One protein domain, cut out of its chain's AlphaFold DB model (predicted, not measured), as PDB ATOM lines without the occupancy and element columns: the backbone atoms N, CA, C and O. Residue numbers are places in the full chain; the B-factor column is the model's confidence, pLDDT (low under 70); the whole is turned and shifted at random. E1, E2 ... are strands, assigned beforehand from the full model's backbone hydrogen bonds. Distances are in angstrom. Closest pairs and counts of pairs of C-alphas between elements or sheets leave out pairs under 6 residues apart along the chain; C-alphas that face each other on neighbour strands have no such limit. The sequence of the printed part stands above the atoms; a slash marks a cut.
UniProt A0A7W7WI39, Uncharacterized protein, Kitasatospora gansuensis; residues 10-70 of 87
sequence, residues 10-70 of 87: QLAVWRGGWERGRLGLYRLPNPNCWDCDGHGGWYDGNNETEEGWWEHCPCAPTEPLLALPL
ATOM      1  N   GLN A  10      31.047  21.050  -7.363       75.50
ATOM      2  CA  GLN A  10      31.801  22.027  -8.136       75.50
ATOM      3  C   GLN A  10      33.105  21.404  -8.614       75.50
ATOM      4  O   GLN A  10      33.769  20.675  -7.883       75.50
ATOM      5  N   LEU A  11      33.488  21.709  -9.849       76.06
ATOM      6  CA  LEU A  11      34.808  21.380 -10.366       76.06
ATOM      7  C   LEU A  11      35.735  22.576 -10.140       76.06
ATOM      8  O   LEU A  11      35.415  23.688 -10.558       76.06
ATOM      9  N   ALA A  12      36.875  22.348  -9.499       76.38
ATOM     10  CA  ALA A  12      37.909  23.357  -9.292       76.38
ATOM     11  C   ALA A  12      39.300  22.750  -9.500       76.38
ATOM     12  O   ALA A  12      39.485  21.536  -9.429       76.38
ATOM     13  N   VAL A  13      40.295  23.583  -9.798       79.19
ATOM     14  CA  VAL A  13      41.673  23.105  -9.958       79.19
ATOM     15  C   VAL A  13      42.283  22.893  -8.576       79.19
ATOM     16  O   VAL A  13      42.505  23.847  -7.842       79.19
ATOM     17  N   TRP A  14      42.593  21.643  -8.246       74.62
ATOM     18  CA  TRP A  14      43.313  21.270  -7.035       74.62
ATOM     19  C   TRP A  14      44.820  21.224  -7.299       74.62
ATOM     20  O   TRP A  14      45.270  20.625  -8.284       74.62
ATOM     21  N   ARG A  15      45.612  21.833  -6.413       71.62
ATOM     22  CA  ARG A  15      47.081  21.808  -6.442       71.62
ATOM     23  C   ARG A  15      47.616  21.309  -5.099       71.62
ATOM     24  O   ARG A  15      47.757  22.087  -4.165       71.62
ATOM     25  N   GLY A  16      47.910  20.014  -5.002       64.88
ATOM     26  CA  GLY A  16      48.621  19.452  -3.854       64.88
ATOM     27  C   GLY A  16      50.131  19.674  -3.976       64.88
ATOM     28  O   GLY A  16      50.813  18.900  -4.641       64.88
ATOM     29  N   GLY A  17      50.670  20.726  -3.354       68.81
ATOM     30  CA  GLY A  17      52.118  20.983  -3.307       68.81
ATOM     31  C   GLY A  17      52.765  21.221  -4.683       68.81
ATOM     32  O   GLY A  17      52.205  21.910  -5.532       68.81
ATOM     33  N   TRP A  18      53.953  20.644  -4.912       59.94
ATOM     34  CA  TRP A  18      54.691  20.723  -6.189       59.94
ATOM     35  C   TRP A  18      54.090  19.848  -7.303       59.94
ATOM     36  O   TRP A  18      54.642  19.763  -8.404       59.94
ATOM     37  N   GLU A  19      52.981  19.157  -7.031       64.69
ATOM     38  CA  GLU A  19      52.336  18.307  -8.016       64.69
ATOM     39  C   GLU A  19      51.555  19.107  -9.061       64.69
ATOM     40  O   GLU A  19      51.148  20.257  -8.893       64.69
ATOM     41  N   ARG A  20      51.319  18.454 -10.197       66.69
ATOM     42  CA  ARG A  20      50.528  19.024 -11.284       66.69
ATOM     43  C   ARG A  20      49.100  19.284 -10.843       66.69
ATOM     44  O   ARG A  20      48.493  18.440 -10.191       66.69
ATOM     45  N   GLY A  21      48.554  20.402 -11.323       74.19
ATOM     46  CA  GLY A  21      47.141  20.718 -11.156       74.19
ATOM     47  C   GLY A  21      46.260  19.561 -11.625       74.19
ATOM     48  O   GLY A  21      46.422  19.045 -12.736       74.19
ATOM     49  N   ARG A  22      45.335  19.155 -10.762       82.00
ATOM     50  CA  ARG A  22      44.291  18.173 -11.046       82.00
ATOM     51  C   ARG A  22      42.951  18.899 -11.079       82.00
ATOM     52  O   ARG A  22      42.774  19.905 -10.403       82.00
ATOM     53  N   LEU A  23      42.007  18.408 -11.864       83.06
ATOM     54  CA  LEU A  23      40.620  18.831 -11.772       83.06
ATOM     55  C   LEU A  23      39.977  18.082 -10.603       83.06
ATOM     56  O   LEU A  23      39.767  16.873 -10.681       83.06
ATOM     57  N   GLY A  24      39.734  18.791  -9.510       84.69
ATOM     58  CA  GLY A  24      39.073  18.284  -8.319       84.69
ATOM     59  C   GLY A  24      37.557  18.454  -8.406       84.69
ATOM     60  O   GLY A  24      37.075  19.524  -8.770       84.69
ATOM     61  N   LEU A  25      36.809  17.410  -8.058       81.69
ATOM     62  CA  LEU A  25      35.376  17.465  -7.799       81.69
ATOM     63  C   LEU A  25      35.156  17.713  -6.308       81.69
ATOM     64  O   LEU A  25      35.394  16.834  -5.484       81.69
ATOM     65  N   TYR A  26      34.670  18.892  -5.968       78.69
ATOM     66  CA  TYR A  26      34.347  19.295  -4.610       78.69
ATOM     67  C   TYR A  26      32.851  19.183  -4.385       78.69
ATOM     68  O   TYR A  26      32.049  19.453  -5.279       78.69
ATOM     69  N   ARG A  27      32.450  18.804  -3.174       75.38
ATOM     70  CA  ARG A  27      31.072  19.042  -2.744       75.38
ATOM     71  C   ARG A  27      30.953  20.530  -2.427       75.38
ATOM     72  O   ARG A  27      31.824  21.070  -1.749       75.38
ATOM     73  N   LEU A  28      29.904  21.179  -2.933       70.56
ATOM     74  CA  LEU A  28      29.678  22.585  -2.627       70.56
ATOM     75  C   LEU A  28      29.529  22.773  -1.111       70.56
ATOM     76  O   LEU A  28      29.035  21.870  -0.422       70.56
ATOM     77  N   PRO A  29      29.980  23.923  -0.591       67.19
ATOM     78  CA  PRO A  29      29.885  24.244   0.823       67.19
ATOM     79  C   PRO A  29      28.439  24.107   1.284       67.19
ATOM     80  O   PRO A  29      27.507  24.364   0.517       67.19
ATOM     81  N   ASN A  30      28.243  23.698   2.537       70.75
ATOM     82  CA  ASN A  30      26.902  23.690   3.104       70.75
ATOM     83  C   ASN A  30      26.316  25.113   2.994       70.75
ATOM     84  O   ASN A  30      26.908  26.029   3.568       70.75
ATOM     85  N   PRO A  31      25.178  25.314   2.298       70.44
ATOM     86  CA  PRO A  31      24.578  26.639   2.140       70.44
ATOM     87  C   PRO A  31      24.131  27.250   3.474       70.44
ATOM     88  O   PRO A  31      23.927  28.451   3.551       70.44
ATOM     89  N   ASN A  32      24.004  26.430   4.522       71.38
ATOM     90  CA  ASN A  32      23.675  26.862   5.877       71.38
ATOM     91  C   ASN A  32      24.901  26.857   6.806       71.38
ATOM     92  O   ASN A  32      24.746  26.741   8.021       71.38
ATOM     93  N   CYS A  33      26.123  26.876   6.265       74.25
ATOM     94  CA  CYS A  33      27.296  27.057   7.108       74.25
ATOM     95  C   CYS A  33      27.310  28.485   7.650       74.25
ATOM     96  O   CYS A  33      27.429  29.424   6.871       74.25
ATOM     97  N   TRP A  34      27.244  28.621   8.972       74.56
ATOM     98  CA  TRP A  34      27.294  29.917   9.646       74.56
ATOM     99  C   TRP A  34      28.615  30.656   9.397       74.56
ATOM    100  O   TRP A  34      28.631  31.876   9.311       74.56
ATOM    101  N   ASP A  35      29.725  29.926   9.260       75.81
ATOM    102  CA  ASP A  35      31.054  30.542   9.173       75.81
ATOM    103  C   ASP A  35      31.337  31.203   7.817       75.81
ATOM    104  O   ASP A  35      32.220  32.048   7.721       75.81
ATOM    105  N   CYS A  36      30.638  30.807   6.749       71.69
ATOM    106  CA  CYS A  36      30.947  31.284   5.397       71.69
ATOM    107  C   CYS A  36      29.742  31.399   4.460       71.69
ATOM    108  O   CYS A  36      29.936  31.483   3.248       71.69
ATOM    109  N   ASP A  37      28.514  31.336   4.981       73.88
ATOM    110  CA  ASP A  37      27.252  31.527   4.246       73.88
ATOM    111  C   ASP A  37      27.153  30.745   2.920       73.88
ATOM    112  O   ASP A  37      26.553  31.174   1.936       73.88
ATOM    113  N   GLY A  38      27.781  29.566   2.863       67.75
ATOM    114  CA  GLY A  38      27.793  28.727   1.663       67.75
ATOM    115  C   GLY A  38      28.783  29.136   0.563       67.75
ATOM    116  O   GLY A  38      28.815  28.477  -0.475       67.75
ATOM    117  N   HIS A  39      29.626  30.150   0.774       70.88
ATOM    118  CA  HIS A  39      30.635  30.599  -0.198       70.88
ATOM    119  C   HIS A  39      31.885  29.712  -0.251       70.88
ATOM    120  O   HIS A  39      32.623  29.734  -1.233       70.88
ATOM    121  N   GLY A  40      32.113  28.886   0.775       69.56
ATOM    122  CA  GLY A  40      33.200  27.898   0.792       69.56
ATOM    123  C   GLY A  40      34.560  28.425   1.208       69.56
ATOM    124  O   GLY A  40      35.485  27.647   1.414       69.56
ATOM    125  N   GLY A  41      34.645  29.727   1.399       72.69
ATOM    126  CA  GLY A  41      35.787  30.447   1.911       72.69
ATOM    127  C   GLY A  41      35.437  31.921   1.980       72.69
ATOM    128  O   GLY A  41      34.356  32.332   1.543       72.69
ATOM    129  N   TRP A  42      36.347  32.703   2.527       71.88
ATOM    130  CA  TRP A  42      36.274  34.153   2.492       71.88
ATOM    131  C   TRP A  42      37.632  34.694   2.075       71.88
ATOM    132  O   TRP A  42      38.668  34.046   2.223       71.88
ATOM    133  N   TYR A  43      37.615  35.889   1.507       69.00
ATOM    134  CA  TYR A  43      38.841  36.605   1.223       69.00
ATOM    135  C   TYR A  43      39.206  37.403   2.470       69.00
ATOM    136  O   TYR A  43      38.461  38.313   2.839       69.00
ATOM    137  N   ASP A  44      40.306  37.048   3.135       68.44
ATOM    138  CA  ASP A  44      40.825  37.865   4.228       68.44
ATOM    139  C   ASP A  44      41.696  38.979   3.630       68.44
ATOM    140  O   ASP A  44      42.884  38.813   3.345       68.44
ATOM    141  N   GLY A  45      41.042  40.099   3.321       62.53
ATOM    142  CA  GLY A  45      41.649  41.297   2.751       62.53
ATOM    143  C   GLY A  45      41.960  42.329   3.828       62.53
ATOM    144  O   GLY A  45      41.456  43.446   3.762       62.53
ATOM    145  N   ASN A  46      42.756  41.966   4.830       60.59
ATOM    146  CA  ASN A  46      43.111  42.857   5.936       60.59
ATOM    147  C   ASN A  46      44.413  43.637   5.696       60.59
ATOM    148  O   ASN A  46      45.272  43.677   6.569       60.59
ATOM    149  N   ASN A  47      44.583  44.269   4.533       53.09
ATOM    150  CA  ASN A  47      45.398  45.481   4.385       53.09
ATOM    151  C   ASN A  47      45.357  45.966   2.941       53.09
ATOM    152  O   ASN A  47      45.459  45.172   2.014       53.09
ATOM    153  N   GLU A  48      45.323  47.280   2.742       57.22
ATOM    154  CA  GLU A  48      45.326  47.917   1.415       57.22
ATOM    155  C   GLU A  48      46.642  47.714   0.624       57.22
ATOM    156  O   GLU A  48      46.826  48.266  -0.459       57.22
ATOM    157  N   THR A  49      47.565  46.913   1.160       57.25
ATOM    158  CA  THR A  49      48.926  46.695   0.660       57.25
ATOM    159  C   THR A  49      49.367  45.231   0.611       57.25
ATOM    160  O   THR A  49      50.434  44.963   0.060       57.25
ATOM    161  N   GLU A  50      48.586  44.282   1.133       59.03
ATOM    162  CA  GLU A  50      48.905  42.852   1.045       59.03
ATOM    163  C   GLU A  50      47.909  42.169   0.109       59.03
ATOM    164  O   GLU A  50      46.703  42.394   0.200       59.03
ATOM    165  N   GLU A  51      48.409  41.355  -0.827       58.81
ATOM    166  CA  GLU A  51      47.556  40.462  -1.610       58.81
ATOM    167  C   GLU A  51      46.815  39.563  -0.614       58.81
ATOM    168  O   GLU A  51      47.409  38.665  -0.021       58.81
ATOM    169  N   GLY A  52      45.536  39.857  -0.371       60.16
ATOM    170  CA  GLY A  52      44.716  39.100   0.565       60.16
ATOM    171  C   GLY A  52      44.711  37.617   0.207       60.16
ATOM    172  O   GLY A  52      44.758  37.229  -0.971       60.16
ATOM    173  N   TRP A  53      44.668  36.785   1.239       59.94
ATOM    174  CA  TRP A  53      44.721  35.340   1.087       59.94
ATOM    175  C   TRP A  53      43.302  34.777   1.119       59.94
ATOM    176  O   TRP A  53      42.434  35.229   1.870       59.94
ATOM    177  N   TRP A  54      43.043  33.805   0.247       70.00
ATOM    178  CA  TRP A  54      41.784  33.073   0.274       70.00
ATOM    179  C   TRP A  54      41.815  32.084   1.434       70.00
ATOM    180  O   TRP A  54      42.573  31.112   1.392       70.00
ATOM    181  N   GLU A  55      40.977  32.317   2.439       73.88
ATOM    182  CA  GLU A  55      40.837  31.432   3.587       73.88
ATOM    183  C   GLU A  55      39.740  30.401   3.342       73.88
ATOM    184  O   GLU A  55      38.646  30.699   2.844       73.88
ATOM    185  N   HIS A  56      40.049  29.145   3.665       71.56
ATOM    186  CA  HIS A  56      39.145  28.030   3.408       71.56
ATOM    187  C   HIS A  56      38.118  27.906   4.528       71.56
ATOM    188  O   HIS A  56      38.461  27.856   5.708       71.56
ATOM    189  N   CYS A  57      36.844  27.782   4.160       76.25
ATOM    190  CA  CYS A  57      35.802  27.634   5.160       76.25
ATOM    191  C   CYS A  57      35.833  26.240   5.800       76.25
ATOM    192  O   CYS A  57      35.803  25.247   5.070       76.25
ATOM    193  N   PRO A  58      35.785  26.122   7.137       74.94
ATOM    194  CA  PRO A  58      35.831  24.825   7.814       74.94
ATOM    195  C   PRO A  58      34.642  23.913   7.467       74.94
ATOM    196  O   PRO A  58      34.773  22.692   7.464       74.94
ATOM    197  N   CYS A  59      33.483  24.481   7.118       72.44
ATOM    198  CA  CYS A  59      32.328  23.710   6.650       72.44
ATOM    199  C   CYS A  59      32.455  23.199   5.209       72.44
ATOM    200  O   CYS A  59      31.623  22.397   4.767       72.44
ATOM    201  N   ALA A  60      33.405  23.722   4.433       71.38
ATOM    202  CA  ALA A  60      33.633  23.299   3.066       71.38
ATOM    203  C   ALA A  60      34.683  22.185   3.050       71.38
ATOM    204  O   ALA A  60      35.712  22.292   3.715       71.38
ATOM    205  N   PRO A  61      34.478  21.115   2.274       70.25
ATOM    206  CA  PRO A  61      35.480  20.069   2.162       70.25
ATOM    207  C   PRO A  61      36.758  20.636   1.535       70.25
ATOM    208  O   PRO A  61      36.734  21.170   0.426       70.25
ATOM    209  N   THR A  62      37.868  20.527   2.261       70.69
ATOM    210  CA  THR A  62      39.190  21.004   1.825       70.69
ATOM    211  C   THR A  62      39.768  20.137   0.707       70.69
ATOM    212  O   THR A  62      40.489  20.621  -0.166       70.69
ATOM    213  N   GLU A  63      39.412  18.853   0.692       75.50
ATOM    214  CA  GLU A  63      39.879  17.895  -0.305       75.50
ATOM    215  C   GLU A  63      38.798  17.575  -1.347       75.50
ATOM    216  O   GLU A  63      37.609  17.473  -1.014       75.50
ATOM    217  N   PRO A  64      39.186  17.394  -2.622       78.38
ATOM    218  CA  PRO A  64      38.255  16.953  -3.645       78.38
ATOM    219  C   PRO A  64      37.860  15.488  -3.414       78.38
ATOM    220  O   PRO A  64      38.694  14.637  -3.123       78.38
ATOM    221  N   LEU A  65      36.589  15.167  -3.652       82.69
ATOM    222  CA  LEU A  65      36.073  13.794  -3.648       82.69
ATOM    223  C   LEU A  65      36.691  12.938  -4.760       82.69
ATOM    224  O   LEU A  65      36.780  11.719  -4.645       82.69
ATOM    225  N   LEU A  66      37.086  13.582  -5.857       84.44
ATOM    226  CA  LEU A  66      37.762  12.959  -6.985       84.44
ATOM    227  C   LEU A  66      38.726  13.964  -7.606       84.44
ATOM    228  O   LEU A  66      38.328  15.094  -7.868       84.44
ATOM    229  N   ALA A  67      39.960  13.557  -7.900       84.88
ATOM    230  CA  ALA A  67      40.944  14.400  -8.572       84.88
ATOM    231  C   ALA A  67      41.402  13.757  -9.887       84.88
ATOM    232  O   ALA A  67      42.091  12.738  -9.890       84.88
ATOM    233  N   LEU A  68      41.040  14.371 -11.012       84.88
ATOM    234  CA  LEU A  68      41.408  13.922 -12.354       84.88
ATOM    235  C   LEU A  68      42.645  14.685 -12.849       84.88
ATOM    236  O   LEU A  68      42.704  15.904 -12.707       84.88
ATOM    237  N   PRO A  69      43.649  14.029 -13.451       82.62
ATOM    238  CA  PRO A  69      44.813  14.732 -13.980       82.62
ATOM    239  C   PRO A  69      44.410  15.668 -15.128       82.62
ATOM    240  O   PRO A  69      43.715  15.255 -16.057       82.62
ATOM    241  N   LEU A  70      44.869  16.925 -15.095       82.31
ATOM    242  CA  LEU A  70      44.642  17.842 -16.211       82.31
ATOM    243  C   LEU A  70      45.514  17.443 -17.414       82.31
ATOM    244  O   LEU A  70      46.708  17.155 -17.245       82.31
TER     245      LEU A  70
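Overview. This is residues 10 to 70 of the 87 residues of an uncharacterized protein of Kitasatospora gansuensis (UniProt A0A7W7WI39). With little regular structure, the domain is a loose, flat V: a three-stranded sheet, E1, E2 and E5, makes one arm, the hairpin E3 and E4 the other, and loops join them at the base. The 61 printed residues, all strand in class, have no named helix; strands E1 to E5 hold 23. The larger sheet's order is E1, E2, E5, antiparallel; the radius of gyration of the C-alphas is 13.2 A, the spans 36 by 31 by 13 A.

Arrangement. Inner strand E2, residues 22 to 27, is antiparallel to edge strands E1, residues 10 to 14, at 140 degrees, and E5, residues 66 to 69, at 163 degrees. N 12 and O 24, 2.9 A, and N 23 and O 68, 2.7 A, are within hydrogen-bond range. E1 and E2 form a hairpin. E3, residues 41 to 44, and E4, residues 53 to 56, form another, antiparallel at 151 degrees, with N 55 and O 42 within hydrogen-bond range at 2.9 A. E3 and E4 are apart from E1, E2 and E5.

Along the chain. E2 measures 15.6 A and E1 11.6 A. E1 begins at C-alpha 10 (31.801, 22.027, -8.136); E5 ends at C-alpha 69 (44.813, 14.732, -13.980).

Size, cuts and confidence. The C-alphas farthest apart, of Glu 48 and Leu 68, are 36.9 A apart. The printed part has no cut; the link E2 to E3 is long. pLDDT is under 70 in 19 residues, among them 43 to 53.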